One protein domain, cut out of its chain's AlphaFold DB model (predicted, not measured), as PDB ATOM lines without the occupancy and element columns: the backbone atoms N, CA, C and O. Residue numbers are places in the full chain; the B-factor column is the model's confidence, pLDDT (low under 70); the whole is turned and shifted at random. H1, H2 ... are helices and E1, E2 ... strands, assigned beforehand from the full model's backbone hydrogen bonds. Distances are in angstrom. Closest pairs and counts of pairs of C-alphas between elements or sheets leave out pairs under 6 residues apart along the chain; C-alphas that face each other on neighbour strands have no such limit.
ATOM      1  N   GLU A  82      41.712  24.329 -49.441       95.44
ATOM      2  CA  GLU A  82      42.730  24.995 -48.632       95.44
ATOM      3  C   GLU A  82      43.319  26.220 -49.326       95.44
ATOM      4  O   GLU A  82      43.786  26.186 -50.470       95.44
ATOM      5  N   SER A  83      43.359  27.309 -48.573       94.56
ATOM      6  CA  SER A  83      43.909  28.585 -48.986       94.56
ATOM      7  C   SER A  83      44.468  29.330 -47.771       94.56
ATOM      8  O   SER A  83      44.617  28.794 -46.668       94.56
ATOM      9  N   THR A  84      44.809  30.591 -47.984       95.06
ATOM     10  CA  THR A  84      45.261  31.496 -46.941       95.06
ATOM     11  C   THR A  84      44.583  32.844 -47.077       95.06
ATOM     12  O   THR A  84      44.367  33.302 -48.195       95.06
ATOM     13  N   ILE A  85      44.346  33.504 -45.950       95.62
ATOM     14  CA  ILE A  85      43.866  34.886 -45.877       95.62
ATOM     15  C   ILE A  85      44.834  35.708 -45.027       95.62
ATOM     16  O   ILE A  85      45.400  35.204 -44.050       95.62
ATOM     17  N   ARG A  86      45.094  36.965 -45.396       95.44
ATOM     18  CA  ARG A  86      45.934  37.842 -44.574       95.44
ATOM     19  C   ARG A  86      45.129  38.355 -43.391       95.44
ATOM     20  O   ARG A  86      43.974  38.732 -43.531       95.44
ATOM     21  N   ARG A  87      45.778  38.479 -42.232       92.94
ATOM     22  CA  ARG A  87      45.167  39.095 -41.044       92.94
ATOM     23  C   ARG A  87      44.657  40.517 -41.323       92.94
ATOM     24  O   ARG A  87      43.631  40.899 -40.783       92.94
ATOM     25  N   SER A  88      45.340  41.271 -42.189       93.81
ATOM     26  CA  SER A  88      44.925  42.621 -42.603       93.81
ATOM     27  C   SER A  88      43.609  42.652 -43.390       93.81
ATOM     28  O   SER A  88      42.957  43.680 -43.454       93.81
ATOM     29  N   GLU A  89      43.200  41.538 -44.006       94.31
ATOM     30  CA  GLU A  89      41.899  41.441 -44.690       94.31
ATOM     31  C   GLU A  89      40.741  41.236 -43.697       94.31
ATOM     32  O   GLU A  89      39.577  41.305 -44.077       94.31
ATOM     33  N   LEU A  90      41.061  40.994 -42.424       92.62
ATOM     34  CA  LEU A  90      40.131  40.733 -41.326       92.62
ATOM     35  C   LEU A  90      40.282  41.780 -40.209       92.62
ATOM     36  O   LEU A  90      40.089  41.482 -39.029       92.62
ATOM     37  N   GLU A  91      40.690  42.999 -40.572       89.38
ATOM     38  CA  GLU A  91      40.861  44.100 -39.624       89.38
ATOM     39  C   GLU A  91      39.580  44.348 -38.814       89.38
ATOM     40  O   GLU A  91      38.477  44.422 -39.352       89.38
ATOM     41  N   GLY A  92      39.739  44.464 -37.492       89.38
ATOM     42  CA  GLY A  92      38.635  44.666 -36.551       89.38
ATOM     43  C   GLY A  92      38.007  43.386 -35.990       89.38
ATOM     44  O   GLY A  92      37.204  43.490 -35.066       89.38
ATOM     45  N   LEU A  93      38.377  42.197 -36.482       90.44
ATOM     46  CA  LEU A  93      37.983  40.931 -35.856       90.44
ATOM     47  C   LEU A  93      38.928  40.552 -34.707       90.44
ATOM     48  O   LEU A  93      40.145  40.733 -34.802       90.44
ATOM     49  N   ASP A  94      38.364  39.972 -33.647       89.12
ATOM     50  CA  ASP A  94      39.136  39.263 -32.628       89.12
ATOM     51  C   ASP A  94      39.580  37.902 -33.184       89.12
ATOM     52  O   ASP A  94      38.772  37.097 -33.648       89.12
ATOM     53  N   LEU A  95      40.892  37.675 -33.180       90.12
ATOM     54  CA  LEU A  95      41.541  36.498 -33.748       90.12
ATOM     55  C   LEU A  95      42.426  35.791 -32.713       90.12
ATOM     56  O   LEU A  95      43.278  34.985 -33.095       90.12
ATOM     57  N   ASP A  96      42.255  36.086 -31.423       87.38
ATOM     58  CA  ASP A  96      43.037  35.465 -30.350       87.38
ATOM     59  C   ASP A  96      42.764  33.956 -30.264       87.38
ATOM     60  O   ASP A  96      43.686  33.163 -30.026       87.38
ATOM     61  N   PHE A  97      41.535  33.543 -30.607       89.94
ATOM     62  CA  PHE A  97      41.146  32.135 -30.721       89.94
ATOM     63  C   PHE A  97      42.063  31.348 -31.670       89.94
ATOM     64  O   PHE A  97      42.310  30.167 -31.459       89.94
ATOM     65  N   TYR A  98      42.604  31.986 -32.715       91.19
ATOM     66  CA  TYR A  98      43.346  31.283 -33.761       91.19
ATOM     67  C   TYR A  98      44.594  30.576 -33.214       91.19
ATOM     68  O   TYR A  98      44.916  29.460 -33.621       91.19
ATOM     69  N   HIS A  99      45.297  31.210 -32.274       91.12
ATOM     70  CA  HIS A  99      46.427  30.575 -31.603       91.12
ATOM     71  C   HIS A  99      45.977  29.653 -30.466       91.12
ATOM     72  O   HIS A  99      46.517  28.555 -30.335       91.12
ATOM     73  N   GLN A 100      44.990  30.082 -29.674       92.25
ATOM     74  CA  GLN A 100      44.502  29.346 -28.501       92.25
ATOM     75  C   GLN A 100      43.949  27.963 -28.870       92.25
ATOM     76  O   GLN A 100      44.231  26.987 -28.182       92.25
ATOM     77  N   GLU A 101      43.264  27.863 -30.008       90.12
ATOM     78  CA  GLU A 101      42.728  26.612 -30.556       90.12
ATOM     79  C   GLU A 101      43.778  25.800 -31.345       90.12
ATOM     80  O   GLU A 101      43.455  24.826 -32.020       90.12
ATOM     81  N   GLY A 102      45.053  26.205 -31.326       88.25
ATOM     82  CA  GLY A 102      46.141  25.489 -31.998       88.25
ATOM     83  C   GLY A 102      46.127  25.568 -33.531       88.25
ATOM     84  O   GLY A 102      46.881  24.847 -34.187       88.25
ATOM     85  N   LEU A 103      45.324  26.456 -34.130       88.44
ATOM     86  CA  LEU A 103      45.196  26.592 -35.592       88.44
ATOM     87  C   LEU A 103      46.400  27.294 -36.239       88.44
ATOM     88  O   LEU A 103      46.575  27.245 -37.463       88.44
ATOM     89  N   GLY A 104      47.248  27.934 -35.435       87.88
ATOM     90  CA  GLY A 104      48.492  28.534 -35.889       87.88
ATOM     91  C   GLY A 104      49.284  29.233 -34.790       87.88
ATOM     92  O   GLY A 104      49.049  29.077 -33.592       87.88
ATOM     93  N   LYS A 105      50.287  30.000 -35.224       89.38
ATOM     94  CA  LYS A 105      51.141  30.786 -34.330       89.38
ATOM     95  C   LYS A 105      50.389  32.002 -33.799       89.38
ATOM     96  O   LYS A 105      49.577  32.594 -34.512       89.38
ATOM     97  N   GLU A 106      50.756  32.422 -32.595       89.81
ATOM     98  CA  GLU A 106      50.375  33.727 -32.066       89.81
ATOM     99  C   GLU A 106      50.761  34.838 -33.058       89.81
ATOM    100  O   GLU A 106      51.834  34.799 -33.670       89.81
ATOM    101  N   ASN A 107      49.871  35.816 -33.254       87.06
ATOM    102  CA  ASN A 107      50.082  36.958 -34.152       87.06
ATOM    103  C   ASN A 107      50.416  36.585 -35.613       87.06
ATOM    104  O   ASN A 107      51.136  37.307 -36.312       87.06
ATOM    105  N   ALA A 108      49.888  35.459 -36.107       90.81
ATOM    106  CA  ALA A 108      50.061  35.049 -37.495       90.81
ATOM    107  C   ALA A 108      49.567  36.132 -38.480       90.81
ATOM    108  O   ALA A 108      48.417  36.567 -38.445       90.81
ATOM    109  N   LYS A 109      50.453  36.552 -39.397       92.88
ATOM    110  CA  LYS A 109      50.133  37.513 -40.473       92.88
ATOM    111  C   LYS A 109      49.285  36.894 -41.584       92.88
ATOM    112  O   LYS A 109      48.535  37.599 -42.254       92.88
ATOM    113  N   ILE A 110      49.459  35.595 -41.801       94.50
ATOM    114  CA  ILE A 110      48.758  34.798 -42.801       94.50
ATOM    115  C   ILE A 110      48.090  33.657 -42.046       94.50
ATOM    116  O   ILE A 110      48.765  32.915 -41.331       94.50
ATOM    117  N   LEU A 111      46.778  33.547 -42.201       94.75
ATOM    118  CA  LEU A 111      45.942  32.548 -41.556       94.75
ATOM    119  C   LEU A 111      45.587  31.489 -42.589       94.75
ATOM    120  O   LEU A 111      45.277  31.809 -43.739       94.75
ATOM    121  N   LYS A 112      45.639  30.226 -42.181       95.19
ATOM    122  CA  LYS A 112      45.159  29.130 -43.016       95.19
ATOM    123  C   LYS A 112      43.648  29.050 -42.931       95.19
ATOM    124  O   LYS A 112      43.088  29.183 -41.842       95.19
ATOM    125  N   ILE A 113      43.023  28.806 -44.070       95.62
ATOM    126  CA  ILE A 113      41.586  28.589 -44.185       95.62
ATOM    127  C   ILE A 113      41.330  27.429 -45.136       95.62
ATOM    128  O   ILE A 113      42.153  27.139 -46.006       95.62
ATOM    129  N   HIS A 114      40.166  26.810 -45.020       96.19
ATOM    130  CA  HIS A 114      39.655  25.915 -46.042       96.19
ATOM    131  C   HIS A 114      38.182  26.191 -46.330       96.19
ATOM    132  O   HIS A 114      37.422  26.577 -45.444       96.19
ATOM    133  N   GLN A 115      37.790  26.016 -47.588       95.56
ATOM    134  CA  GLN A 115      36.403  26.107 -48.020       95.56
ATOM    135  C   GLN A 115      35.718  24.741 -47.897       95.56
ATOM    136  O   GLN A 115      36.238  23.737 -48.383       95.56
ATOM    137  N   THR A 116      34.546  24.701 -47.266       91.69
ATOM    138  CA  THR A 116      33.685  23.512 -47.241       91.69
ATOM    139  C   THR A 116      32.979  23.317 -48.585       91.69
ATOM    140  O   THR A 116      32.894  24.241 -49.394       91.69
ATOM    141  N   GLU A 117      32.402  22.135 -48.820       85.06
ATOM    142  CA  GLU A 117      31.610  21.870 -50.034       85.06
ATOM    143  C   GLU A 117      30.390  22.811 -50.166       85.06
ATOM    144  O   GLU A 117      29.962  23.116 -51.274       85.06
ATOM    145  N   GLY A 118      29.878  23.339 -49.045       88.06
ATOM    146  CA  GLY A 118      28.817  24.355 -49.014       88.06
ATOM    147  C   GLY A 118      29.301  25.792 -49.248       88.06
ATOM    148  O   GLY A 118      28.516  26.727 -49.115       88.06
ATOM    149  N   GLY A 119      30.586  25.990 -49.549       90.69
ATOM    150  CA  GLY A 119      31.171  27.296 -49.846       90.69
ATOM    151  C   GLY A 119      31.576  28.128 -48.623       90.69
ATOM    152  O   GLY A 119      31.992  29.272 -48.796       90.69
ATOM    153  N   ILE A 120      31.487  27.577 -47.407       94.44
ATOM    154  CA  ILE A 120      31.822  28.277 -46.156       94.44
ATOM    155  C   ILE A 120      33.330  28.214 -45.919       94.44
ATOM    156  O   ILE A 120      33.920  27.140 -46.005       94.44
ATOM    157  N   PHE A 121      33.952  29.339 -45.567       93.94
ATOM    158  CA  PHE A 121      35.356  29.367 -45.157       93.94
ATOM    159  C   PHE A 121      35.503  29.111 -43.657       93.94
ATOM    160  O   PHE A 121      34.856  29.762 -42.839       93.94
ATOM    161  N   VAL A 122      36.384  28.177 -43.307       94.75
ATOM    162  CA  VAL A 122      36.698  27.768 -41.934       94.75
ATOM    163  C   VAL A 122      38.191  27.968 -41.684       94.75
ATOM    164  O   VAL A 122      39.008  27.702 -42.565       94.75
ATOM    165  N   PHE A 123      38.570  28.444 -40.495       94.31
ATOM    166  CA  PHE A 123      39.977  28.596 -40.115       94.31
ATOM    167  C   PHE A 123      40.655  27.245 -39.866       94.31
ATOM    168  O   PHE A 123      40.072  26.339 -39.280       94.31
ATOM    169  N   GLY A 124      41.917  27.139 -40.277       93.69
ATOM    170  CA  GLY A 124      42.718  25.918 -40.187       93.69
ATOM    171  C   GLY A 124      42.808  25.141 -41.503       93.69
ATOM    172  O   GLY A 124      42.220  25.518 -42.519       93.69
ATOM    173  N   ASN A 125      43.593  24.062 -41.482       93.50
ATOM    174  CA  ASN A 125      43.686  23.123 -42.605       93.50
ATOM    175  C   ASN A 125      42.373  22.340 -42.753       93.50
ATOM    176  O   ASN A 125      41.600  22.232 -41.800       93.50
ATOM    177  N   ASN A 126      42.162  21.725 -43.915       95.12
ATOM    178  CA  ASN A 126      41.065  20.784 -44.082       95.12
ATOM    179  C   ASN A 126      41.351  19.521 -43.237       95.12
ATOM    180  O   ASN A 126      42.438  18.942 -43.372       95.12
TER     181      ASN A 126
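What this domain is: This is residues 82 to 126 of the 149 residues of an uncharacterized protein of Listeria booriae (UniProt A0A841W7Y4). A small antiparallel sheet of three strands, E1, E2 and E3, has a wide loop, residues 87 to 109, at the end where E1 finishes and E2 starts; the loop holds two single-turn helices, H1 close to the end of E1 and H2 farther from the sheet. At the other end, the turn of the E2 and E3 hairpin, residues 116 to 120, reaches away from that loop, so that the two ends of the longest axis are loop and turn. The printed part has 45 residues, with two named helices and three named strands in the order E1, H1, H2, E2, E3 along the chain, and the sheet runs E1, E2, E3, all antiparallel. The class is mixed, helices and strands, with 22 residues in named elements, under half of those printed. The whole is compact and rounded, with a radius of gyration of the C-alphas of 10.3 A and spans of 28 by 21 by 14 A.

How they stand to each other: The printed part begins with E1, residues 82 to 86, an edge strand of the sheet. Its neighbour is E2, residues 110 to 115, the inner strand, and the two are antiparallel, with 141 degrees between their directions. C-alphas 82 and 114 face each other at 4.1 A, and C-alphas 86 and 110 at 4.5 A. Across this pair N 83 and O 113 are 2.8 A apart and N 111 and O 85 are 2.8 A apart, both within hydrogen-bond range. H1, residues 87 to 90, follows E1 by a tight link, with 0 residues between them. The closest C-alphas of H1 and E2 are those of Arg 87 and Ile 110, 5.9 A apart. H1 is not on the sheet, but only just, with 4 pairs of C-alphas within 10 A. H2, residues 97 to 100, is apart from H1 and from E1, and it is not on the sheet, with 3 pairs of C-alphas within 10 A. E3, residues 121 to 123, is the other edge strand. E2 and E3 form a hairpin, antiparallel at 135 degrees. C-alphas 115 and 121 face each other at 4.5 A, and N 114 and O 122, like N 122 and O 114, are 2.9 A apart, within hydrogen-bond range. The closest C-alphas of H2 and E3 are those of Tyr 98 and Phe 123, 7.7 A apart, while H1 and E3 are apart. H1 and H2, with 4 residues each, are too short for any pair of O i and N i+4 inside them; in each the 1 pair of O i and N i+3 is within range.

Where its parts are: E1 starts at C-alpha 82, (42.730, 24.995, -48.632), and is 13.8 A long from first to last C-alpha. H1 measures 5.3 A from C-alpha 87 to C-alpha 90. H2 measures 4.9 A and begins at C-alpha 97, (41.146, 32.135, -30.721). E2, the longest strand by residues, is 16.0 A long. E3 is 6.9 A long and ends at C-alpha 123, (39.977, 28.596, -40.115).

The domain as a whole: The two C-alphas farthest apart are those of Glu 106 and Gly 118, 29.0 A, while the first and last printed C-alphas, Glu 82 and Asn 126, are 6.4 A apart. The printed part has no cut and no long link: E1 to H1 and E2 to E3 are tight, H1 to H2 and H2 to E2 short, with 6 and 9 residues between the elements. The mean pLDDT of the printed part is 92.0, and no printed residue is under 70.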